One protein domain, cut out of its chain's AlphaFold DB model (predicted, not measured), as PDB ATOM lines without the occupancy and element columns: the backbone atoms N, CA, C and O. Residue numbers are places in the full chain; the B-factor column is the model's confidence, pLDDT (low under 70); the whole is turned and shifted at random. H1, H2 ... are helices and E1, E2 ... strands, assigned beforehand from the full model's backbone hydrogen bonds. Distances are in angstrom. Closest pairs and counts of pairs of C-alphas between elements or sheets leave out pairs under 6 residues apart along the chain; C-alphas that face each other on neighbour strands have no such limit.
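This is residues 170 to 244 of the 246 residues of an uncharacterized protein of marine sediment metagenome (UniProt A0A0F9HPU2). A small, compact head carries one long helical arm: the two-stranded hairpin E1 E2, the helices H1 and H2 and the beginning of H3 make the head, and the rest of H3 sticks out of it from residue 225 to residue 243, with residue 244 at its tip. In the head the hairpin lies at the end away from the arm, H1 and H2 form a corner, and H2 runs crosswise to the beginning of H3. The printed part has 75 residues, with two named strands and then three named helices in the order E1, E2, H1, H2, H3; the sheet, E1 - E2, is antiparallel, and the class is mostly helix. The whole is loose, with a radius of gyration of the C-alphas of 15.0 A, and elongated, spanning 50 by 29 by 18 A.

E1, residues 170 to 172, and E2, residues 176 to 179, are antiparallel neighbours in a hairpin, at 135 degrees between their directions. N 172 and O 176 are 2.8 A apart and N 170 and O 178 2.9 A, within hydrogen-bond range. The closest C-alphas of E2 and H2, residues 192 to 209, are those of Val 176 and Asn 203, 6.1 A apart. The closest of E2 and H3, residues 216 to 243, are those of Glu 177 and Tyr 216, 6.4 A apart. E1 and H3 are apart. H2 and H3 only just touch, with 3 pairs of C-alphas within 8 A, made by residues 198 to 202 of H2 and residue 220 of H3 alone; the closest are Lys 198 and Leu 220, 7.3 A. Their lines are about perpendicular, at 77 degrees. H1, residues 180 to 190, and H2 touch only at the corner by their link, through residues 192 to 195 of H2 alone; the C-alphas of Ile 187 and Val 195 are closest, 6.2 A apart. These two helices run opposite ways at a steep tilt of 66 degrees. H1 and H3 are close but not clearly touching, the closest C-alphas being those of Glu 182 and Ser 217, 6.6 A apart; they run the same way at a shallow tilt of 12 degrees. In H1, H2 and H3 every O i to N i+4 pair is within hydrogen-bond range.

E1 begins at C-alpha 170, (235.236, 236.213, 182.381), and E2 follows. H1 measures 15.5 A and H2 25.7 A, beginning at C-alpha 192, (221.252, 230.488, 188.390). H3 measures 40.6 A and ends at C-alpha 243, (198.047, 204.632, 176.646).

The C-alphas farthest apart, His 170 and Asn 244, are 50.7 A apart. Without the free residues 225 to 244, the body of 55 residues spans 30 by 18 by 17 A. The printed part has no cut and no long link. Mean pLDDT of the printed part is 84.5; residues 170 and 172 to 174 are under 70.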
ATOM      1  N   HIS A 170     234.724 236.887 181.205       69.38
ATOM      2  CA  HIS A 170     235.236 236.213 182.381       69.38
ATOM      3  C   HIS A 170     235.160 234.702 182.164       69.38
ATOM      4  O   HIS A 170     234.267 234.189 181.483       69.38
ATOM      5  N   LYS A 171     236.145 233.992 182.717       71.31
ATOM      6  CA  LYS A 171     236.132 232.535 182.740       71.31
ATOM      7  C   LYS A 171     235.139 232.064 183.792       71.31
ATOM      8  O   LYS A 171     235.216 232.477 184.947       71.31
ATOM      9  N   HIS A 172     234.244 231.179 183.386       62.78
ATOM     10  CA  HIS A 172     233.358 230.432 184.262       62.78
ATOM     11  C   HIS A 172     233.799 228.963 184.189       62.78
ATOM     12  O   HIS A 172     233.423 228.243 183.271       62.78
ATOM     13  N   GLY A 173     234.681 228.545 185.102       61.62
ATOM     14  CA  GLY A 173     235.434 227.285 185.002       61.62
ATOM     15  C   GLY A 173     236.776 227.461 184.278       61.62
ATOM     16  O   GLY A 173     237.337 228.558 184.264       61.62
ATOM     17  N   ASP A 174     237.296 226.398 183.660       68.81
ATOM     18  CA  ASP A 174     238.633 226.420 183.044       68.81
ATOM     19  C   ASP A 174     238.626 226.953 181.602       68.81
ATOM     20  O   ASP A 174     239.535 227.698 181.195       68.81
ATOM     21  N   LYS A 175     237.595 226.580 180.824       70.81
ATOM     22  CA  LYS A 175     237.513 226.861 179.379       70.81
ATOM     23  C   LYS A 175     236.351 227.759 178.947       70.81
ATOM     24  O   LYS A 175     236.468 228.402 177.906       70.81
ATOM     25  N   VAL A 176     235.240 227.797 179.685       73.75
ATOM     26  CA  VAL A 176     234.032 228.532 179.266       73.75
ATOM     27  C   VAL A 176     234.192 230.026 179.541       73.75
ATOM     28  O   VAL A 176     234.415 230.435 180.675       73.75
ATOM     29  N   GLU A 177     234.045 230.849 178.502       75.81
ATOM     30  CA  GLU A 177     234.185 232.307 178.585       75.81
ATOM     31  C   GLU A 177     232.885 233.012 178.191       75.81
ATOM     32  O   GLU A 177     232.414 232.891 177.055       75.81
ATOM     33  N   LEU A 178     232.319 233.781 179.120       78.75
ATOM     34  CA  LEU A 178     231.076 234.537 178.939       78.75
ATOM     35  C   LEU A 178     231.284 235.981 179.406       78.75
ATOM     36  O   LEU A 178     232.102 236.248 180.284       78.75
ATOM     37  N   THR A 179     230.569 236.934 178.810       81.69
ATOM     38  CA  THR A 179     230.470 238.279 179.402       81.69
ATOM     39  C   THR A 179     229.469 238.277 180.558       81.69
ATOM     40  O   THR A 179     228.494 237.522 180.530       81.69
ATOM     41  N   ASP A 180     229.645 239.179 181.527       77.06
ATOM     42  CA  ASP A 180     228.730 239.306 182.674       77.06
ATOM     43  C   ASP A 180     227.271 239.515 182.240       77.06
ATOM     44  O   ASP A 180     226.349 238.941 182.814       77.06
ATOM     45  N   LYS A 181     227.053 240.286 181.166       81.94
ATOM     46  CA  LYS A 181     225.717 240.529 180.600       81.94
ATOM     47  C   LYS A 181     225.100 239.265 180.004       81.94
ATOM     48  O   LYS A 181     223.907 239.021 180.182       81.94
ATOM     49  N   GLU A 182     225.887 238.465 179.284       79.75
ATOM     50  CA  GLU A 182     225.413 237.202 178.706       79.75
ATOM     51  C   GLU A 182     225.079 236.195 179.803       79.75
ATOM     52  O   GLU A 182     224.010 235.586 179.761       79.75
ATOM     53  N   TYR A 183     225.951 236.061 180.804       79.94
ATOM     54  CA  TYR A 183     225.727 235.192 181.956       79.94
ATOM     55  C   TYR A 183     224.458 235.598 182.720       79.94
ATOM     56  O   TYR A 183     223.569 234.767 182.926       79.94
ATOM     57  N   GLN A 184     224.297 236.892 183.013       83.69
ATOM     58  CA  GLN A 184     223.111 237.421 183.683       83.69
ATOM     59  C   GLN A 184     221.822 237.171 182.882       83.69
ATOM     60  O   GLN A 184     220.824 236.717 183.438       83.69
ATOM     61  N   THR A 185     221.860 237.357 181.559       86.94
ATOM     62  CA  THR A 185     220.711 237.084 180.675       86.94
ATOM     63  C   THR A 185     220.273 235.616 180.733       86.94
ATOM     64  O   THR A 185     219.084 235.307 180.619       86.94
ATOM     65  N   HIS A 186     221.218 234.680 180.872       84.62
ATOM     66  CA  HIS A 186     220.889 233.261 181.016       84.62
ATOM     67  C   HIS A 186     220.319 232.954 182.404       84.62
ATOM     68  O   HIS A 186     219.340 232.205 182.486       84.62
ATOM     69  N   ILE A 187     220.862 233.564 183.465       87.31
ATOM     70  CA  ILE A 187     220.346 233.427 184.838       87.31
ATOM     71  C   ILE A 187     218.893 233.894 184.919       87.31
ATOM     72  O   ILE A 187     218.052 233.167 185.442       87.31
ATOM     73  N   GLU A 188     218.586 235.068 184.370       86.81
ATOM     74  CA  GLU A 188     217.236 235.645 184.398       86.81
ATOM     75  C   GLU A 188     216.197 234.735 183.733       86.81
ATOM     76  O   GLU A 188     215.053 234.662 184.175       86.81
ATOM     77  N   LYS A 189     216.592 234.004 182.686       84.75
ATOM     78  CA  LYS A 189     215.676 233.153 181.914       84.75
ATOM     79  C   LYS A 189     215.474 231.762 182.500       84.75
ATOM     80  O   LYS A 189     214.419 231.172 182.289       84.75
ATOM     81  N   ARG A 190     216.506 231.186 183.120       83.69
ATOM     82  CA  ARG A 190     216.554 229.743 183.443       83.69
ATOM     83  C   ARG A 190     216.841 229.455 184.914       83.69
ATOM     84  O   ARG A 190     216.712 228.312 185.340       83.69
ATOM     85  N   GLY A 191     217.206 230.478 185.682       86.50
ATOM     86  CA  GLY A 191     217.665 230.357 187.057       86.50
ATOM     87  C   GLY A 191     219.157 230.041 187.143       86.50
ATOM     88  O   GLY A 191     219.719 229.319 186.319       86.50
ATOM     89  N   LYS A 192     219.800 230.575 188.186       87.25
ATOM     90  CA  LYS A 192     221.252 230.488 188.390       87.25
ATOM     91  C   LYS A 192     221.763 229.045 188.422       87.25
ATOM     92  O   LYS A 192     222.668 228.706 187.673       87.25
ATOM     93  N   ALA A 193     221.129 228.186 189.218       83.06
ATOM     94  CA  ALA A 193     221.555 226.796 189.382       83.06
ATOM     95  C   ALA A 193     221.515 225.993 188.068       83.06
ATOM     96  O   ALA A 193     222.413 225.207 187.793       83.06
ATOM     97  N   ALA A 194     220.505 226.214 187.221       87.00
ATOM     98  CA  ALA A 194     220.400 225.517 185.941       87.00
ATOM     99  C   ALA A 194     221.490 225.959 184.952       87.00
ATOM    100  O   ALA A 194     221.979 225.145 184.171       87.00
ATOM    101  N   VAL A 195     221.851 227.244 184.976       86.50
ATOM    102  CA  VAL A 195     222.915 227.812 184.140       86.50
ATOM    103  C   VAL A 195     224.284 227.330 184.596       86.50
ATOM    104  O   VAL A 195     225.054 226.881 183.752       86.50
ATOM    105  N   ASP A 196     224.554 227.352 185.900       86.50
ATOM    106  CA  ASP A 196     225.833 226.916 186.466       86.50
ATOM    107  C   ASP A 196     226.095 225.435 186.175       86.50
ATOM    108  O   ASP A 196     227.109 225.110 185.559       86.50
ATOM    109  N   ASN A 197     225.126 224.559 186.461       87.56
ATOM    110  CA  ASN A 197     225.240 223.130 186.147       87.56
ATOM    111  C   ASN A 197     225.487 222.894 184.647       87.56
ATOM    112  O   ASN A 197     226.220 221.993 184.252       87.56
ATOM    113  N   LYS A 198     224.883 223.714 183.776       90.19
ATOM    114  CA  LYS A 198     225.072 223.576 182.328       90.19
ATOM    115  C   LYS A 198     226.437 224.077 181.860       90.19
ATOM    116  O   LYS A 198     226.970 223.555 180.882       90.19
ATOM    117  N   ILE A 199     226.984 225.093 182.520       88.81
ATOM    118  CA  ILE A 199     228.345 225.571 182.273       88.81
ATOM    119  C   ILE A 199     229.354 224.496 182.687       88.81
ATOM    120  O   ILE A 199     230.290 224.253 181.927       88.81
ATOM    121  N   GLU A 200     229.133 223.814 183.812       87.62
ATOM    122  CA  GLU A 200     229.954 222.679 184.252       87.62
ATOM    123  C   GLU A 200     229.912 221.520 183.246       87.62
ATOM    124  O   GLU A 200     230.964 221.139 182.733       87.62
ATOM    125  N   ASP A 201     228.718 221.063 182.838       87.56
ATOM    126  CA  ASP A 201     228.558 220.029 181.795       87.56
ATOM    127  C   ASP A 201     229.336 220.377 180.509       87.56
ATOM    128  O   ASP A 201     229.910 219.521 179.827       87.56
ATOM    129  N   MET A 202     229.307 221.658 180.136       89.25
ATOM    130  CA  MET A 202     229.968 222.163 178.939       89.25
ATOM    131  C   MET A 202     231.487 222.242 179.123       89.25
ATOM    132  O   MET A 202     232.223 221.933 178.186       89.25
ATOM    133  N   ASN A 203     231.965 222.605 180.315       87.19
ATOM    134  CA  ASN A 203     233.384 222.598 180.653       87.19
ATOM    135  C   ASN A 203     233.950 221.170 180.617       87.19
ATOM    136  O   ASN A 203     234.955 220.943 179.943       87.19
ATOM    137  N   ASP A 204     233.268 220.200 181.225       87.56
ATOM    138  CA  ASP A 204     233.671 218.786 181.222       87.56
ATOM    139  C   ASP A 204     233.715 218.205 179.806       87.56
ATOM    140  O   ASP A 204     234.635 217.470 179.427       87.56
ATOM    141  N   TRP A 205     232.755 218.587 178.964       90.62
ATOM    142  CA  TRP A 205     232.771 218.214 177.556       90.62
ATOM    143  C   TRP A 205     233.968 218.823 176.811       90.62
ATOM    144  O   TRP A 205     234.675 218.099 176.110       90.62
ATOM    145  N   CYS A 206     234.256 220.112 177.005       86.12
ATOM    146  CA  CYS A 206     235.420 220.778 176.406       86.12
ATOM    147  C   CYS A 206     236.759 220.195 176.902       86.12
ATOM    148  O   CYS A 206     237.756 220.185 176.171       86.12
ATOM    149  N   VAL A 207     236.817 219.722 178.149       84.88
ATOM    150  CA  VAL A 207     237.989 219.024 178.697       84.88
ATOM    151  C   VAL A 207     238.121 217.640 178.059       84.88
ATOM    152  O   VAL A 207     239.178 217.330 177.515       84.88
ATOM    153  N   SER A 208     237.048 216.844 178.035       84.88
ATOM    154  CA  SER A 208     237.069 215.470 177.504       84.88
ATOM    155  C   SER A 208     237.299 215.385 175.992       84.88
ATOM    156  O   SER A 208     237.964 214.464 175.523       84.88
ATOM    157  N   LYS A 209     236.757 216.329 175.214       85.25
ATOM    158  CA  LYS A 209     236.932 216.383 173.755       85.25
ATOM    159  C   LYS A 209     238.188 217.124 173.322       85.25
ATOM    160  O   LYS A 209     238.578 217.005 172.170       85.25
ATOM    161  N   GLY A 210     238.814 217.883 174.221       83.81
ATOM    162  CA  GLY A 210     239.931 218.759 173.872       83.81
ATOM    163  C   GLY A 210     239.529 219.963 173.011       83.81
ATOM    164  O   GLY A 210     240.398 220.711 172.581       83.81
ATOM    165  N   GLU A 211     238.232 220.188 172.798       82.06
ATOM    166  CA  GLU A 211     237.692 221.243 171.940       82.06
ATOM    167  C   GLU A 211     237.197 222.448 172.758       82.06
ATOM    168  O   GLU A 211     237.054 222.385 173.983       82.06
ATOM    169  N   SER A 212     236.954 223.570 172.080       86.62
ATOM    170  CA  SER A 212     236.323 224.767 172.642       86.62
ATOM    171  C   SER A 212     235.312 225.351 171.662       86.62
ATOM    172  O   SER A 212     235.411 225.129 170.458       86.62
ATOM    173  N   PHE A 213     234.366 226.143 172.163       83.12
ATOM    174  CA  PHE A 213     233.372 226.809 171.325       83.12
ATOM    175  C   PHE A 213     233.798 228.240 170.972       83.12
ATOM    176  O   PHE A 213     234.254 228.981 171.840       83.12
ATOM    177  N   ASP A 214     233.531 228.674 169.736       81.44
ATOM    178  CA  ASP A 214     233.751 230.068 169.303       81.44
ATOM    179  C   ASP A 214     232.832 231.066 170.032       81.44
ATOM    180  O   ASP A 214     233.149 232.246 170.214       81.44
ATOM    181  N   ASN A 215     231.650 230.595 170.442       86.12
ATOM    182  CA  ASN A 215     230.667 231.381 171.174       86.12
ATOM    183  C   ASN A 215     229.932 230.518 172.210       86.12
ATOM    184  O   ASN A 215     228.953 229.831 171.898       86.12
ATOM    185  N   TYR A 216     230.381 230.612 173.463       85.62
ATOM    186  CA  TYR A 216     229.811 229.872 174.587       85.62
ATOM    187  C   TYR A 216     228.357 230.247 174.895       85.62
ATOM    188  O   TYR A 216     227.564 229.364 175.206       85.62
ATOM    189  N   SER A 217     227.952 231.512 174.737       85.81
ATOM    190  CA  SER A 217     226.558 231.930 174.966       85.81
ATOM    191  C   SER A 217     225.597 231.260 173.975       85.81
ATOM    192  O   SER A 217     224.520 230.772 174.343       85.81
ATOM    193  N   ARG A 218     226.009 231.159 172.702       85.69
ATOM    194  CA  ARG A 218     225.247 230.447 171.668       85.69
ATOM    195  C   ARG A 218     225.223 228.941 171.923       85.69
ATOM    196  O   ARG A 218     224.153 228.341 171.787       85.69
ATOM    197  N   ALA A 219     226.362 228.352 172.284       89.19
ATOM    198  CA  ALA A 219     226.465 226.931 172.608       89.19
ATOM    199  C   ALA A 219     225.535 226.563 173.774       89.19
ATOM    200  O   ALA A 219     224.709 225.657 173.639       89.19
ATOM    201  N   LEU A 220     225.564 227.356 174.848       89.56
ATOM    202  CA  LEU A 220     224.719 227.192 176.027       89.56
ATOM    203  C   LEU A 220     223.227 227.171 175.657       89.56
ATOM    204  O   LEU A 220     222.490 226.260 176.033       89.56
ATOM    205  N   HIS A 221     222.783 228.118 174.826       88.75
ATOM    206  CA  HIS A 221     221.399 228.161 174.349       88.75
ATOM    207  C   HIS A 221     220.996 226.912 173.539       88.75
ATOM    208  O   HIS A 221     219.872 226.421 173.669       88.75
ATOM    209  N   VAL A 222     221.887 226.390 172.689       90.88
ATOM    210  CA  VAL A 222     221.626 225.174 171.895       90.88
ATOM    211  C   VAL A 222     221.528 223.941 172.793       90.88
ATOM    212  O   VAL A 222     220.634 223.115 172.599       90.88
ATOM    213  N   TRP A 223     222.404 223.829 173.789       92.62
ATOM    214  CA  TRP A 223     222.417 222.707 174.726       92.62
ATOM    215  C   TRP A 223     221.135 222.640 175.547       92.62
ATOM    216  O   TRP A 223     220.512 221.583 175.621       92.62
ATOM    217  N   PHE A 224     220.665 223.783 176.036       90.75
ATOM    218  CA  PHE A 224     219.373 223.845 176.704       90.75
ATOM    219  C   PHE A 224     218.209 223.409 175.806       90.75
ATOM    220  O   PHE A 224     217.376 222.611 176.229       90.75
ATOM    221  N   LYS A 225     218.166 223.861 174.544       91.31
ATOM    222  CA  LYS A 225     217.129 223.413 173.596       91.31
ATOM    223  C   LYS A 225     217.172 221.904 173.356       91.31
ATOM    224  O   LYS A 225     216.129 221.275 173.171       91.31
ATOM    225  N   ARG A 226     218.370 221.317 173.334       89.62
ATOM    226  CA  ARG A 226     218.544 219.868 173.199       89.62
ATOM    227  C   ARG A 226     217.975 219.131 174.409       89.62
ATOM    228  O   ARG A 226     217.292 218.128 174.222       89.62
ATOM    229  N   ASP A 227     218.221 219.635 175.612       88.31
ATOM    230  CA  ASP A 227     217.734 219.020 176.847       88.31
ATOM    231  C   ASP A 227     216.210 219.147 176.970       88.31
ATOM    232  O   ASP A 227     215.538 218.161 177.267       88.31
ATOM    233  N   GLU A 228     215.637 220.298 176.601       89.69
ATOM    234  CA  GLU A 228     214.183 220.489 176.493       89.69
ATOM    235  C   GLU A 228     213.554 219.500 175.498       89.69
ATOM    236  O   GLU A 228     212.516 218.899 175.776       89.69
ATOM    237  N   LYS A 229     214.194 219.288 174.338       92.38
ATOM    238  CA  LYS A 229     213.731 218.311 173.342       92.38
ATOM    239  C   LYS A 229     213.792 216.882 173.885       92.38
ATOM    240  O   LYS A 229     212.850 216.122 173.675       92.38
ATOM    241  N   LYS A 230     214.870 216.520 174.589       91.69
ATOM    242  CA  LYS A 230     215.018 215.199 175.223       91.69
ATOM    243  C   LYS A 230     213.969 214.972 176.311       91.69
ATOM    244  O   LYS A 230     213.368 213.905 176.338       91.69
ATOM    245  N   ALA A 231     213.709 215.970 177.154       90.38
ATOM    246  CA  ALA A 231     212.683 215.893 178.190       90.38
ATOM    247  C   ALA A 231     211.281 215.703 177.590       90.38
ATOM    248  O   ALA A 231     210.536 214.835 178.035       90.38
ATOM    249  N   LYS A 232     210.950 216.448 176.523       91.50
ATOM    250  CA  LYS A 232     209.679 216.288 175.797       91.50
ATOM    251  C   LYS A 232     209.539 214.914 175.146       91.50
ATOM    252  O   LYS A 232     208.469 214.326 175.216       91.50
ATOM    253  N   ALA A 233     210.606 214.401 174.534       90.88
ATOM    254  CA  ALA A 233     210.600 213.070 173.930       90.88
ATOM    255  C   ALA A 233     210.420 211.968 174.982       90.88
ATOM    256  O   ALA A 233     209.669 211.027 174.748       90.88
ATOM    257  N   LYS A 234     211.061 212.109 176.149       92.06
ATOM    258  CA  LYS A 234     210.885 211.182 177.270       92.06
ATOM    259  C   LYS A 234     209.450 211.206 177.796       92.06
ATOM    260  O   LYS A 234     208.849 210.153 177.907       92.06
ATOM    261  N   LEU A 235     208.884 212.392 178.023       90.88
ATOM    262  CA  LEU A 235     207.492 212.527 178.455       90.88
ATOM    263  C   LEU A 235     206.512 211.913 177.445       90.88
ATOM    264  O   LEU A 235     205.583 211.225 177.843       90.88
ATOM    265  N   ALA A 236     206.728 212.135 176.146       88.75
ATOM    266  CA  ALA A 236     205.914 211.517 175.101       88.75
ATOM    267  C   ALA A 236     206.024 209.983 175.099       88.75
ATOM    268  O   ALA A 236     205.006 209.316 174.958       88.75
ATOM    269  N   ALA A 237     207.226 209.432 175.286       88.69
ATOM    270  CA  ALA A 237     207.425 207.986 175.395       88.69
ATOM    271  C   ALA A 237     206.781 207.402 176.663       88.69
ATOM    272  O   ALA A 237     206.199 206.323 176.612       88.69
ATOM    273  N   ASP A 238     206.855 208.124 177.783       88.44
ATOM    274  CA  ASP A 238     206.223 207.716 179.035       88.44
ATOM    275  C   ASP A 238     204.687 207.728 178.892       88.44
ATOM    276  O   ASP A 238     204.039 206.789 179.334       88.44
ATOM    277  N   ILE A 239     204.094 208.731 178.227       86.12
ATOM    278  CA  ILE A 239     202.643 208.781 177.951       86.12
ATOM    279  C   ILE A 239     202.209 207.624 177.033       86.12
ATOM    280  O   ILE A 239     201.258 206.918 177.358       86.12
ATOM    281  N   ASP A 240     202.937 207.378 175.939       85.44
ATOM    282  CA  ASP A 240     202.662 206.272 175.003       85.44
ATOM    283  C   ASP A 240     202.715 204.896 175.697       85.44
ATOM    284  O   ASP A 240     201.890 204.022 175.431       85.44
ATOM    285  N   MET A 241     203.627 204.724 176.663       82.00
ATOM    286  CA  MET A 241     203.731 203.508 177.477       82.00
ATOM    287  C   MET A 241     202.483 203.241 178.340       82.00
ATOM    288  O   MET A 241     202.193 202.076 178.619       82.00
ATOM    289  N   TRP A 242     201.754 204.277 178.770       77.69
ATOM    290  CA  TRP A 242     200.527 204.132 179.569       77.69
ATOM    291  C   TRP A 242     199.258 204.016 178.715       77.69
ATOM    292  O   TRP A 242     198.339 203.303 179.117       77.69
ATOM    293  N   ASP A 243     199.211 204.664 177.547       78.12
ATOM    294  CA  ASP A 243     198.047 204.632 176.646       78.12
ATOM    295  C   ASP A 243     197.981 203.355 175.785       78.12
ATOM    296  O   ASP A 243     196.905 202.988 175.305       78.12
ATOM    297  N   ASN A 244     199.105 202.645 175.608       73.88
ATOM    298  CA  ASN A 244     199.162 201.391 174.853       73.88
ATOM    299  C   ASN A 244     200.008 200.314 175.567       73.88
ATOM    300  O   ASN A 244     201.123 199.993 175.131       73.88
TER     301      ASN A 244